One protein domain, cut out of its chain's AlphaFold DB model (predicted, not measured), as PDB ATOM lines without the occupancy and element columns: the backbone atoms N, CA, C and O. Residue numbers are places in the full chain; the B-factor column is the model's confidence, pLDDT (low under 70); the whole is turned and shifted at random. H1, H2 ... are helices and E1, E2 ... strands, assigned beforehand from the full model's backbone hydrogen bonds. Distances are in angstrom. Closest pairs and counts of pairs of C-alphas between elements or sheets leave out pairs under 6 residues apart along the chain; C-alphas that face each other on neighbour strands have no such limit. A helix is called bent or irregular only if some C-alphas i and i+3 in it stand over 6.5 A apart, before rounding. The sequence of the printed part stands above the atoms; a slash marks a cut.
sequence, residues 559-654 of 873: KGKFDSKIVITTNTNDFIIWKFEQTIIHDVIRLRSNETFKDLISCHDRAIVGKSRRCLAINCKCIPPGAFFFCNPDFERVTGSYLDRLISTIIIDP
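AT A GLANCE: This is residues 559 to 654 of the 873 residues of the protein "Hypothetical protein" of Rotaria sp. Silwood1 (UniProt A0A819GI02). The sheet of E1, E5 and E4 and the sharply bent pair E2 and E3 form a V, with long loops and short H1 at its open end. The printed part has 96 residues, under half in named elements, ordered E1, E2, H1, E3, E4, E5: mostly strand. The first sheet, order E1, E5, E4, is mixed; E2 and E3 are antiparallel. It is compact, radius of gyration of the C-alphas 13.1 A, spanning 38 by 29 by 23 A.

IN THESE COORDINATES: E1 is residues 567 to 571, from C-alpha 567 at (-35.718, 27.199, 37.136). E5, 647 to 653, ends with C-alpha 653 at (-40.831, 15.838, 35.097), 19.5 A long; E4 is 626 to 631. E2, 575 to 586, is 19.2 A; E3, 609 to 619, 20.8 A. H1 is 601 to 604.

HOW THE PARTS SIT: E5 is parallel to E1 (N 570 and O 651, 2.8 A) and forms a hairpin with E4 (N 628 and O 650, 2.8 A). Between E2 and E3, N 580 and O 614 are 2.8 A apart; E2 bends by 118 degrees at 582, E3 by 109 at 612. E2 and E5 are only just apart, 8.5 A. H1 is not on the three-stranded sheet, and is too short for an O i to N i+4 pair.

THE WHOLE: The printed part has no cut. Links E2 to H1 and E4 to E5 are long. Mean pLDDT of the printed part is 74.4, under 70 for instance at 593 to 606 and 636 to 645.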
ATOM      1  N   LYS A 559     -34.702  43.342  28.950       68.50
ATOM      2  CA  LYS A 559     -33.471  43.735  28.246       68.50
ATOM      3  C   LYS A 559     -32.201  43.367  29.040       68.50
ATOM      4  O   LYS A 559     -32.022  43.772  30.188       68.50
ATOM      5  N   GLY A 560     -31.310  42.593  28.412       63.25
ATOM      6  CA  GLY A 560     -29.999  42.222  28.962       63.25
ATOM      7  C   GLY A 560     -29.974  41.034  29.936       63.25
ATOM      8  O   GLY A 560     -28.915  40.767  30.508       63.25
ATOM      9  N   LYS A 561     -31.094  40.321  30.154       70.00
ATOM     10  CA  LYS A 561     -31.124  39.090  30.966       70.00
ATOM     11  C   LYS A 561     -32.108  38.053  30.412       70.00
ATOM     12  O   LYS A 561     -33.309  38.253  30.514       70.00
ATOM     13  N   PHE A 562     -31.599  36.915  29.950       71.38
ATOM     14  CA  PHE A 562     -32.353  35.675  29.713       71.38
ATOM     15  C   PHE A 562     -32.680  34.903  31.025       71.38
ATOM     16  O   PHE A 562     -33.565  34.044  31.050       71.38
ATOM     17  N   ASP A 563     -32.030  35.315  32.129       65.69
ATOM     18  CA  ASP A 563     -32.289  35.022  33.558       65.69
ATOM     19  C   ASP A 563     -32.087  33.564  34.038       65.69
ATOM     20  O   ASP A 563     -32.968  32.722  33.871       65.69
ATOM     21  N   SER A 564     -30.968  33.281  34.722       56.41
ATOM     22  CA  SER A 564     -30.610  31.947  35.245       56.41
ATOM     23  C   SER A 564     -31.160  31.625  36.635       56.41
ATOM     24  O   SER A 564     -31.001  30.492  37.091       56.41
ATOM     25  N   LYS A 565     -31.776  32.580  37.347       59.12
ATOM     26  CA  LYS A 565     -32.119  32.367  38.765       59.12
ATOM     27  C   LYS A 565     -33.413  31.594  38.982       59.12
ATOM     28  O   LYS A 565     -33.607  31.051  40.068       59.12
ATOM     29  N   ILE A 566     -34.285  31.558  37.978       66.62
ATOM     30  CA  ILE A 566     -35.584  30.890  38.046       66.62
ATOM     31  C   ILE A 566     -35.537  29.661  37.146       66.62
ATOM     32  O   ILE A 566     -35.456  29.767  35.920       66.62
ATOM     33  N   VAL A 567     -35.580  28.498  37.786       77.25
ATOM     34  CA  VAL A 567     -35.718  27.199  37.136       77.25
ATOM     35  C   VAL A 567     -37.206  26.930  36.936       77.25
ATOM     36  O   VAL A 567     -37.977  26.982  37.892       77.25
ATOM     37  N   ILE A 568     -37.620  26.667  35.696       84.12
ATOM     38  CA  ILE A 568     -39.008  26.314  35.384       84.12
ATOM     39  C   ILE A 568     -39.146  24.800  35.517       84.12
ATOM     40  O   ILE A 568     -38.561  24.068  34.723       84.12
ATOM     41  N   THR A 569     -39.913  24.328  36.496       84.06
ATOM     42  CA  THR A 569     -40.281  22.909  36.616       84.06
ATOM     43  C   THR A 569     -41.660  22.688  36.002       84.06
ATOM     44  O   THR A 569     -42.617  23.377  36.351       84.06
ATOM     45  N   THR A 570     -41.749  21.748  35.066       85.94
ATOM     46  CA  THR A 570     -42.916  21.521  34.209       85.94
ATOM     47  C   THR A 570     -43.161  20.029  33.994       85.94
ATOM     48  O   THR A 570     -42.264  19.224  34.237       85.94
ATOM     49  N   ASN A 571     -44.334  19.647  33.485       81.44
ATOM     50  CA  ASN A 571     -44.608  18.267  33.075       81.44
ATOM     51  C   ASN A 571     -44.400  18.058  31.568       81.44
ATOM     52  O   ASN A 571     -44.333  19.007  30.780       81.44
ATOM     53  N   THR A 572     -44.361  16.795  31.144       75.88
ATOM     54  CA  THR A 572     -44.535  16.434  29.728       75.88
ATOM     55  C   THR A 572     -45.862  16.991  29.191       75.88
ATOM     56  O   THR A 572     -46.872  16.895  29.884       75.88
ATOM     57  N   ASN A 573     -45.875  17.496  27.951       76.88
ATOM     58  CA  ASN A 573     -46.999  18.167  27.258       76.88
ATOM     59  C   ASN A 573     -47.264  19.640  27.611       76.88
ATOM     60  O   ASN A 573     -48.029  20.287  26.897       76.88
ATOM     61  N   ASP A 574     -46.618  20.191  28.638       86.50
ATOM     62  CA  ASP A 574     -46.727  21.619  28.948       86.50
ATOM     63  C   ASP A 574     -45.994  22.494  27.913       86.50
ATOM     64  O   ASP A 574     -45.075  22.058  27.205       86.50
ATOM     65  N   PHE A 575     -46.373  23.770  27.868       89.00
ATOM     66  CA  PHE A 575     -45.733  24.794  27.050       89.00
ATOM     67  C   PHE A 575     -44.883  25.710  27.910       89.00
ATOM     68  O   PHE A 575     -45.321  26.188  28.955       89.00
ATOM     69  N   ILE A 576     -43.687  26.029  27.426       90.00
ATOM     70  CA  ILE A 576     -42.846  27.055  28.037       90.00
ATOM     71  C   ILE A 576     -42.718  28.199  27.066       90.00
ATOM     72  O   ILE A 576     -42.333  27.993  25.918       90.00
ATOM     73  N   ILE A 577     -43.052  29.394  27.537       90.31
ATOM     74  CA  ILE A 577     -43.158  30.588  26.717       90.31
ATOM     75  C   ILE A 577     -42.227  31.665  27.250       90.31
ATOM     76  O   ILE A 577     -42.409  32.178  28.354       90.31
ATOM     77  N   TRP A 578     -41.280  32.077  26.413       89.31
ATOM     78  CA  TRP A 578     -40.453  33.253  26.651       89.31
ATOM     79  C   TRP A 578     -41.059  34.466  25.953       89.31
ATOM     80  O   TRP A 578     -41.121  34.515  24.722       89.31
ATOM     81  N   LYS A 579     -41.492  35.448  26.747       89.19
ATOM     82  CA  LYS A 579     -42.021  36.739  26.295       89.19
ATOM     83  C   LYS A 579     -40.923  37.786  26.423       89.19
ATOM     84  O   LYS A 579     -40.551  38.157  27.530       89.19
ATOM     85  N   PHE A 580     -40.388  38.248  25.305       85.56
ATOM     86  CA  PHE A 580     -39.288  39.201  25.271       85.56
ATOM     87  C   PHE A 580     -39.818  40.633  25.232       85.56
ATOM     88  O   PHE A 580     -40.696  40.969  24.438       85.56
ATOM     89  N   GLU A 581     -39.258  41.494  26.079       82.19
ATOM     90  CA  GLU A 581     -39.548  42.932  26.078       82.19
ATOM     91  C   GLU A 581     -39.121  43.592  24.755       82.19
ATOM     92  O   GLU A 581     -39.819  44.450  24.212       82.19
ATOM     93  N   GLN A 582     -37.982  43.147  24.221       81.38
ATOM     94  CA  GLN A 582     -37.439  43.572  22.937       81.38
ATOM     95  C   GLN A 582     -37.617  42.488  21.880       81.38
ATOM     96  O   GLN A 582     -37.722  41.302  22.188       81.38
ATOM     97  N   THR A 583     -37.611  42.897  20.620       81.94
ATOM     98  CA  THR A 583     -37.688  41.959  19.508       81.94
ATOM     99  C   THR A 583     -36.368  41.204  19.354       81.94
ATOM    100  O   THR A 583     -35.297  41.808  19.389       81.94
ATOM    101  N   ILE A 584     -36.463  39.887  19.213       84.19
ATOM    102  CA  ILE A 584     -35.357  38.948  19.022       84.19
ATOM    103  C   ILE A 584     -35.409  38.368  17.608       84.19
ATOM    104  O   ILE A 584     -36.487  38.231  17.031       84.19
ATOM    105  N   ILE A 585     -34.256  38.020  17.049       82.12
ATOM    106  CA  ILE A 585     -34.115  37.427  15.714       82.12
ATOM    107  C   ILE A 585     -33.587  35.991  15.784       82.12
ATOM    108  O   ILE A 585     -33.829  35.220  14.859       82.12
ATOM    109  N   HIS A 586     -32.932  35.595  16.875       84.00
ATOM    110  CA  HIS A 586     -32.387  34.250  17.047       84.00
ATOM    111  C   HIS A 586     -33.332  33.337  17.841       84.00
ATOM    112  O   HIS A 586     -34.020  33.753  18.781       84.00
ATOM    113  N   ASP A 587     -33.361  32.056  17.468       81.56
ATOM    114  CA  ASP A 587     -34.008  31.010  18.264       81.56
ATOM    115  C   ASP A 587     -33.263  30.758  19.580       81.56
ATOM    116  O   ASP A 587     -32.085  31.088  19.743       81.56
ATOM    117  N   VAL A 588     -33.967  30.147  20.535       82.25
ATOM    118  CA  VAL A 588     -33.317  29.591  21.723       82.25
ATOM    119  C   VAL A 588     -32.526  28.347  21.334       82.25
ATOM    120  O   VAL A 588     -33.024  27.460  20.644       82.25
ATOM    121  N   ILE A 589     -31.286  28.268  21.800       81.88
ATOM    122  CA  ILE A 589     -30.404  27.131  21.561       81.88
ATOM    123  C   ILE A 589     -30.398  26.273  22.816       81.88
ATOM    124  O   ILE A 589     -30.106  26.758  23.910       81.88
ATOM    125  N   ARG A 590     -30.701  24.986  22.653       83.56
ATOM    126  CA  ARG A 590     -30.532  23.992  23.713       83.56
ATOM    127  C   ARG A 590     -29.052  23.648  23.862       83.56
ATOM    128  O   ARG A 590     -28.418  23.197  22.909       83.56
ATOM    129  N   LEU A 591     -28.538  23.807  25.072       78.25
ATOM    130  CA  LEU A 591     -27.174  23.460  25.444       78.25
ATOM    131  C   LEU A 591     -27.065  21.976  25.788       78.25
ATOM    132  O   LEU A 591     -28.027  21.345  26.246       78.25
ATOM    133  N   ARG A 592     -25.877  21.411  25.582       74.75
ATOM    134  CA  ARG A 592     -25.558  20.055  26.050       74.75
ATOM    135  C   ARG A 592     -25.138  20.105  27.520       74.75
ATOM    136  O   ARG A 592     -24.575  21.091  27.973       74.75
ATOM    137  N   SER A 593     -25.376  19.029  28.265       62.84
ATOM    138  CA  SER A 593     -25.055  18.952  29.701       62.84
ATOM    139  C   SER A 593     -23.557  19.072  30.011       62.84
ATOM    140  O   SER A 593     -23.191  19.519  31.092       62.84
ATOM    141  N   ASN A 594     -22.696  18.698  29.062       66.25
ATOM    142  CA  ASN A 594     -21.241  18.814  29.161       66.25
ATOM    143  C   ASN A 594     -20.681  20.100  28.529       66.25
ATOM    144  O   ASN A 594     -19.466  20.293  28.542       66.25
ATOM    145  N   GLU A 595     -21.532  20.947  27.936       65.69
ATOM    146  CA  GLU A 595     -21.088  22.238  27.416       65.69
ATOM    147  C   GLU A 595     -20.752  23.150  28.594       65.69
ATOM    148  O   GLU A 595     -21.538  23.362  29.518       65.69
ATOM    149  N   THR A 596     -19.535  23.673  28.560       60.06
ATOM    150  CA  THR A 596     -19.038  24.625  29.544       60.06
ATOM    151  C   THR A 596     -19.407  26.045  29.123       60.06
ATOM    152  O   THR A 596     -19.761  26.314  27.974       60.06
ATOM    153  N   PHE A 597     -19.226  27.018  30.015       57.53
ATOM    154  CA  PHE A 597     -19.445  28.428  29.682       57.53
ATOM    155  C   PHE A 597     -18.563  28.953  28.533       57.53
ATOM    156  O   PHE A 597     -18.875  29.978  27.932       57.53
ATOM    157  N   LYS A 598     -17.480  28.248  28.179       56.16
ATOM    158  CA  LYS A 598     -16.651  28.557  27.005       56.16
ATOM    159  C   LYS A 598     -17.319  28.116  25.695       56.16
ATOM    160  O   LYS A 598     -17.164  28.794  24.684       56.16
ATOM    161  N   ASP A 599     -18.110  27.047  25.735       60.12
ATOM    162  CA  ASP A 599     -18.889  26.530  24.603       60.12
ATOM    163  C   ASP A 599     -20.168  27.358  24.360       60.12
ATOM    164  O   ASP A 599     -20.733  27.366  23.267       60.12
ATOM    165  N   LEU A 600     -20.593  28.166  25.341       61.66
ATOM    166  CA  LEU A 600     -21.611  29.205  25.135       61.66
ATOM    167  C   LEU A 600     -21.162  30.271  24.129       61.66
ATOM    168  O   LEU A 600     -21.977  30.797  23.377       61.66
ATOM    169  N   ILE A 601     -19.863  30.582  24.079       57.28
ATOM    170  CA  ILE A 601     -19.316  31.618  23.188       57.28
ATOM    171  C   ILE A 601     -19.427  31.191  21.716       57.28
ATOM    172  O   ILE A 601     -19.655  32.053  20.864       57.28
ATOM    173  N   SER A 602     -19.338  29.885  21.434       59.56
ATOM    174  CA  SER A 602     -19.555  29.299  20.103       59.56
ATOM    175  C   SER A 602     -21.034  29.047  19.781       59.56
ATOM    176  O   SER A 602     -21.368  28.694  18.652       59.56
ATOM    177  N   CYS A 603     -21.965  29.275  20.719       61.72
ATOM    178  CA  CYS A 603     -23.400  29.209  20.421       61.72
ATOM    179  C   CYS A 603     -23.835  30.277  19.413       61.72
ATOM    180  O   CYS A 603     -24.754  30.017  18.642       61.72
ATOM    181  N   HIS A 604     -23.152  31.427  19.360       63.66
ATOM    182  CA  HIS A 604     -23.365  32.419  18.301       63.66
ATOM    183  C   HIS A 604     -23.070  31.849  16.908       63.66
ATOM    184  O   HIS A 604     -23.786  32.168  15.968       63.66
ATOM    185  N   ASP A 605     -22.087  30.954  16.782       65.06
ATOM    186  CA  ASP A 605     -21.742  30.329  15.499       65.06
ATOM    187  C   ASP A 605     -22.783  29.274  15.077       65.06
ATOM    188  O   ASP A 605     -22.908  28.950  13.899       65.06
ATOM    189  N   ARG A 606     -23.556  28.742  16.039       67.25
ATOM    190  CA  ARG A 606     -24.683  27.817  15.810       67.25
ATOM    191  C   ARG A 606     -26.021  28.535  15.624       67.25
ATOM    192  O   ARG A 606     -27.028  27.877  15.363       67.25
ATOM    193  N   ALA A 607     -26.056  29.851  15.817       70.75
ATOM    194  CA  ALA A 607     -27.287  30.615  15.828       70.75
ATOM    195  C   ALA A 607     -27.875  30.703  14.419       70.75
ATOM    196  O   ALA A 607     -27.248  31.206  13.488       70.75
ATOM    197  N   ILE A 608     -29.107  30.230  14.269       70.25
ATOM    198  CA  ILE A 608     -29.871  30.442  13.045       70.25
ATOM    199  C   ILE A 608     -30.570  31.790  13.190       70.25
ATOM    200  O   ILE A 608     -31.352  32.002  14.120       70.25
ATOM    201  N   VAL A 609     -30.265  32.709  12.275       75.56
ATOM    202  CA  VAL A 609     -30.989  33.977  12.166       75.56
ATOM    203  C   VAL A 609     -32.389  33.667  11.643       75.56
ATOM    204  O   VAL A 609     -32.562  33.225  10.505       75.56
ATOM    205  N   GLY A 610     -33.386  33.865  12.493       74.81
ATOM    206  CA  GLY A 610     -34.798  33.745  12.164       74.81
ATOM    207  C   GLY A 610     -35.457  35.106  11.924       74.81
ATOM    208  O   GLY A 610     -34.805  36.140  11.782       74.81
ATOM    209  N   LYS A 611     -36.793  35.100  11.872       79.94
ATOM    210  CA  LYS A 611     -37.600  36.324  11.774       79.94
ATOM    211  C   LYS A 611     -37.718  37.025  13.125       79.94
ATOM    212  O   LYS A 611     -37.768  36.368  14.165       79.94
ATOM    213  N   SER A 612     -37.827  38.346  13.078       82.81
ATOM    214  CA  SER A 612     -37.927  39.215  14.247       82.81
ATOM    215  C   SER A 612     -39.230  38.929  15.008       82.81
ATOM    216  O   SER A 612     -40.300  38.911  14.412       82.81
ATOM    217  N   ARG A 613     -39.186  38.646  16.311       84.06
ATOM    218  CA  ARG A 613     -40.367  38.283  17.124       84.06
ATOM    219  C   ARG A 613     -40.187  38.631  18.594       84.06
ATOM    220  O   ARG A 613     -39.072  38.845  19.049       84.06
ATOM    221  N   ARG A 614     -41.281  38.672  19.354       84.75
ATOM    222  CA  ARG A 614     -41.250  38.918  20.810       84.75
ATOM    223  C   ARG A 614     -41.636  37.709  21.649       84.75
ATOM    224  O   ARG A 614     -41.687  37.801  22.871       84.75
ATOM    225  N   CYS A 615     -41.909  36.578  21.012       88.31
ATOM    226  CA  CYS A 615     -42.320  35.374  21.706       88.31
ATOM    227  C   CYS A 615     -41.660  34.138  21.102       88.31
ATOM    228  O   CYS A 615     -41.599  33.986  19.881       88.31
ATOM    229  N   LEU A 616     -41.203  33.245  21.973       88.81
ATOM    230  CA  LEU A 616     -40.792  31.888  21.630       88.81
ATOM    231  C   LEU A 616     -41.502  30.910  22.546       88.81
ATOM    232  O   LEU A 616     -41.764  31.232  23.705       88.81
ATOM    233  N   ALA A 617     -41.775  29.718  22.032       89.44
ATOM    234  CA  ALA A 617     -42.336  28.641  22.820       89.44
ATOM    235  C   ALA A 617     -41.614  27.327  22.543       89.44
ATOM    236  O   ALA A 617     -41.060  27.125  21.464       89.44
ATOM    237  N   ILE A 618     -41.651  26.428  23.519       87.69
ATOM    238  CA  ILE A 618     -41.310  25.019  23.350       87.69
ATOM    239  C   ILE A 618     -42.477  24.188  23.874       87.69
ATOM    240  O   ILE A 618     -43.011  24.468  24.946       87.69
ATOM    241  N   ASN A 619     -42.842  23.164  23.106       86.62
ATOM    242  CA  ASN A 619     -43.758  22.115  23.532       86.62
ATOM    243  C   ASN A 619     -42.943  20.975  24.162       86.62
ATOM    244  O   ASN A 619     -42.081  20.384  23.506       86.62
ATOM    245  N   CYS A 620     -43.214  20.663  25.428       83.81
ATOM    246  CA  CYS A 620     -42.472  19.659  26.190       83.81
ATOM    247  C   CYS A 620     -42.882  18.211  25.872       83.81
ATOM    248  O   CYS A 620     -42.298  17.288  26.428       83.81
ATOM    249  N   LYS A 621     -43.867  17.980  24.993       77.06
ATOM    250  CA  LYS A 621     -44.357  16.638  24.623       77.06
ATOM    251  C   LYS A 621     -43.259  15.705  24.101       77.06
ATOM    252  O   LYS A 621     -43.189  14.555  24.515       77.06
ATOM    253  N   CYS A 622     -42.407  16.193  23.200       68.12
ATOM    254  CA  CYS A 622     -41.364  15.389  22.544       68.12
ATOM    255  C   CYS A 622     -39.993  15.505  23.224       68.12
ATOM    256  O   CYS A 622     -38.984  15.070  22.666       68.12
ATOM    257  N   ILE A 623     -39.930  16.144  24.394       76.06
ATOM    258  CA  ILE A 623     -38.687  16.297  25.139       76.06
ATOM    259  C   ILE A 623     -38.712  15.277  26.279       76.06
ATOM    260  O   ILE A 623     -39.665  15.274  27.060       76.06
ATOM    261  N   PRO A 624     -37.699  14.399  26.388       76.94
ATOM    262  CA  PRO A 624     -37.658  13.423  27.468       76.94
ATOM    263  C   PRO A 624     -37.603  14.127  28.833       76.94
ATOM    264  O   PRO A 624     -37.151  15.270  28.909       76.94
ATOM    265  N   PRO A 625     -38.007  13.469  29.929       80.06
ATOM    266  CA  PRO A 625     -37.819  14.023  31.264       80.06
ATOM    267  C   PRO A 625     -36.341  14.317  31.573       80.06
ATOM    268  O   PRO A 625     -35.449  13.576  31.153       80.06
ATOM    269  N   GLY A 626     -36.073  15.392  32.316       82.38
ATOM    270  CA  GLY A 626     -34.721  15.820  32.691       82.38
ATOM    271  C   GLY A 626     -34.547  17.338  32.762       82.38
ATOM    272  O   GLY A 626     -35.506  18.093  32.597       82.38
ATOM    273  N   ALA A 627     -33.314  17.789  33.011       83.88
ATOM    274  CA  ALA A 627     -32.957  19.205  32.973       83.88
ATOM    275  C   ALA A 627     -32.401  19.627  31.608       83.88
ATOM    276  O   ALA A 627     -31.576  18.945  30.994       83.88
ATOM    277  N   PHE A 628     -32.831  20.802  31.164       85.44
ATOM    278  CA  PHE A 628     -32.508  21.390  29.877       85.44
ATOM    279  C   PHE A 628     -32.113  22.848  30.069       85.44
ATOM    280  O   PHE A 628     -32.849  23.641  30.657       85.44
ATOM    281  N   PHE A 629     -30.952  23.206  29.534       82.81
ATOM    282  CA  PHE A 629     -30.423  24.561  29.593       82.81
ATOM    283  C   PHE A 629     -30.555  25.204  28.216       82.81
ATOM    284  O   PHE A 629     -30.201  24.597  27.205       82.81
ATOM    285  N   PHE A 630     -31.063  26.427  28.179       83.69
ATOM    286  CA  PHE A 630     -31.275  27.183  26.952       83.69
ATOM    287  C   PHE A 630     -30.537  28.508  27.020       83.69
ATOM    288  O   PHE A 630     -30.524  29.150  28.068       83.69
ATOM    289  N   CYS A 631     -29.983  28.955  25.901       81.75
ATOM    290  CA  CYS A 631     -29.472  30.313  25.745       81.75
ATOM    291  C   CYS A 631     -30.128  30.992  24.540       81.75
ATOM    292  O   CYS A 631     -30.648  30.321  23.646       81.75
ATOM    293  N   ASN A 632     -30.111  32.323  24.510       82.12
ATOM    294  CA  ASN A 632     -30.521  33.086  23.337       82.12
ATOM    295  C   ASN A 632     -29.366  34.011  22.885       82.12
ATOM    296  O   ASN A 632     -28.924  34.840  23.685       82.12
ATOM    297  N   PRO A 633     -28.882  33.886  21.633       78.94
ATOM    298  CA  PRO A 633     -27.778  34.686  21.092       78.94
ATOM    299  C   PRO A 633     -28.021  36.202  20.994       78.94
ATOM    300  O   PRO A 633     -27.057  36.942  20.828       78.94
ATOM    301  N   ASP A 634     -29.262  36.692  21.096       78.12
ATOM    302  CA  ASP A 634     -29.567  38.134  21.047       78.12
ATOM    303  C   ASP A 634     -29.182  38.898  22.321       78.12
ATOM    304  O   ASP A 634     -29.239  40.129  22.366       78.12
ATOM    305  N   PHE A 635     -28.790  38.190  23.379       75.06
ATOM    306  CA  PHE A 635     -28.316  38.803  24.611       75.06
ATOM    307  C   PHE A 635     -26.792  38.946  24.553       75.06
ATOM    308  O   PHE A 635     -26.076  37.965  24.370       75.06
ATOM    309  N   GLU A 636     -26.306  40.188  24.679       60.81
ATOM    310  CA  GLU A 636     -24.890  40.539  24.512       60.81
ATOM    311  C   GLU A 636     -23.942  39.678  25.357       60.81
ATOM    312  O   GLU A 636     -24.225  39.323  26.506       60.81
ATOM    313  N   ARG A 637     -22.743  39.450  24.798       56.38
ATOM    314  CA  ARG A 637     -21.555  38.994  25.525       56.38
ATOM    315  C   ARG A 637     -21.260  39.977  26.656       56.38
ATOM    316  O   ARG A 637     -20.527  40.946  26.465       56.38
ATOM    317  N   VAL A 638     -21.799  39.723  27.844       49.53
ATOM    318  CA  VAL A 638     -21.381  40.450  29.041       49.53
ATOM    319  C   VAL A 638     -19.906  40.117  29.255       49.53
ATOM    320  O   VAL A 638     -19.544  39.002  29.623       49.53
ATOM    321  N   THR A 639     -19.032  41.074  28.959       44.06
ATOM    322  CA  THR A 639     -17.604  40.997  29.259       44.06
ATOM    323  C   THR A 639     -17.441  41.067  30.777       44.06
ATOM    324  O   THR A 639     -17.370  42.134  31.373       44.06
ATOM    325  N   GLY A 640     -17.469  39.909  31.435       49.91
ATOM    326  CA  GLY A 640     -17.379  39.804  32.891       49.91
ATOM    327  C   GLY A 640     -18.191  38.643  33.459       49.91
ATOM    328  O   GLY A 640     -19.054  38.077  32.797       49.91
ATOM    329  N   SER A 641     -17.907  38.298  34.713       46.44
ATOM    330  CA  SER A 641     -18.374  37.127  35.474       46.44
ATOM    331  C   SER A 641     -19.881  37.079  35.807       46.44
ATOM    332  O   SER A 641     -20.250  36.582  36.864       46.44
ATOM    333  N   TYR A 642     -20.768  37.608  34.960       52.09
ATOM    334  CA  TYR A 642     -22.219  37.654  35.204       52.09
ATOM    335  C   TYR A 642     -22.998  36.794  34.198       52.09
ATOM    336  O   TYR A 642     -23.975  37.242  33.595       52.09
ATOM    337  N   LEU A 643     -22.542  35.549  34.032       53.97
ATOM    338  CA  LEU A 643     -23.065  34.542  33.098       53.97
ATOM    339  C   LEU A 643     -24.447  33.991  33.500       53.97
ATOM    340  O   LEU A 643     -25.217  33.576  32.635       53.97
ATOM    341  N   ASP A 644     -24.829  34.147  34.772       53.25
ATOM    342  CA  ASP A 644     -26.176  33.914  35.321       53.25
ATOM    343  C   ASP A 644     -27.301  34.726  34.648       53.25
ATOM    344  O   ASP A 644     -28.479  34.662  34.993       53.25
ATOM    345  N   ARG A 645     -26.965  35.571  33.683       60.50
ATOM    346  CA  ARG A 645     -27.933  36.391  32.964       60.50
ATOM    347  C   ARG A 645     -28.277  35.826  31.594       60.50
ATOM    348  O   ARG A 645     -29.155  36.396  30.961       60.50
ATOM    349  N   LEU A 646     -27.643  34.743  31.140       70.38
ATOM    350  CA  LEU A 646     -27.724  34.285  29.743       70.38
ATOM    351  C   LEU A 646     -28.395  32.918  29.544       70.38
ATOM    352  O   LEU A 646     -28.631  32.532  28.400       70.38
ATOM    353  N   ILE A 647     -28.718  32.198  30.623       76.44
ATOM    354  CA  ILE A 647     -29.260  30.833  30.561       76.44
ATOM    355  C   ILE A 647     -30.667  30.802  31.148       76.44
ATOM    356  O   ILE A 647     -30.891  31.354  32.216       76.44
ATOM    357  N   SER A 648     -31.599  30.124  30.482       83.62
ATOM    358  CA  SER A 648     -32.894  29.735  31.039       83.62
ATOM    359  C   SER A 648     -32.901  28.228  31.249       83.62
ATOM    360  O   SER A 648     -32.605  27.482  30.317       83.62
ATOM    361  N   THR A 649     -33.277  27.784  32.445       84.62
ATOM    362  CA  THR A 649     -33.285  26.357  32.785       84.62
ATOM    363  C   THR A 649     -34.700  25.842  32.932       84.62
ATOM    364  O   THR A 649     -35.544  26.469  33.574       84.62
ATOM    365  N   ILE A 650     -34.934  24.693  32.315       87.94
ATOM    366  CA  ILE A 650     -36.209  23.996  32.283       87.94
ATOM    367  C   ILE A 650     -35.977  22.590  32.815       87.94
ATOM    368  O   ILE A 650     -35.042  21.917  32.394       87.94
ATOM    369  N   ILE A 651     -36.845  22.135  33.704       87.81
ATOM    370  CA  ILE A 651     -36.886  20.762  34.186       87.81
ATOM    371  C   ILE A 651     -38.225  20.173  33.785       87.81
ATOM    372  O   ILE A 651     -39.265  20.711  34.157       87.81
ATOM    373  N   ILE A 652     -38.186  19.077  33.038       86.44
ATOM    374  CA  ILE A 652     -39.375  18.339  32.615       86.44
ATOM    375  C   ILE A 652     -39.468  17.092  33.485       86.44
ATOM    376  O   ILE A 652     -38.597  16.224  33.421       86.44
ATOM    377  N   ASP A 653     -40.510  17.014  34.302       80.69
ATOM    378  CA  ASP A 653     -40.831  15.838  35.097       80.69
ATOM    379  C   ASP A 653     -41.699  14.856  34.293       80.69
ATOM    380  O   ASP A 653     -42.518  15.277  33.464       80.69
ATOM    381  N   PRO A 654     -41.538  13.537  34.518       72.69
ATOM    382  CA  PRO A 654     -42.454  12.561  33.959       72.69
ATOM    383  C   PRO A 654     -43.853  12.745  34.570       72.69
ATOM    384  O   PRO A 654     -43.980  13.160  35.730       72.69
TER     385      PRO A 654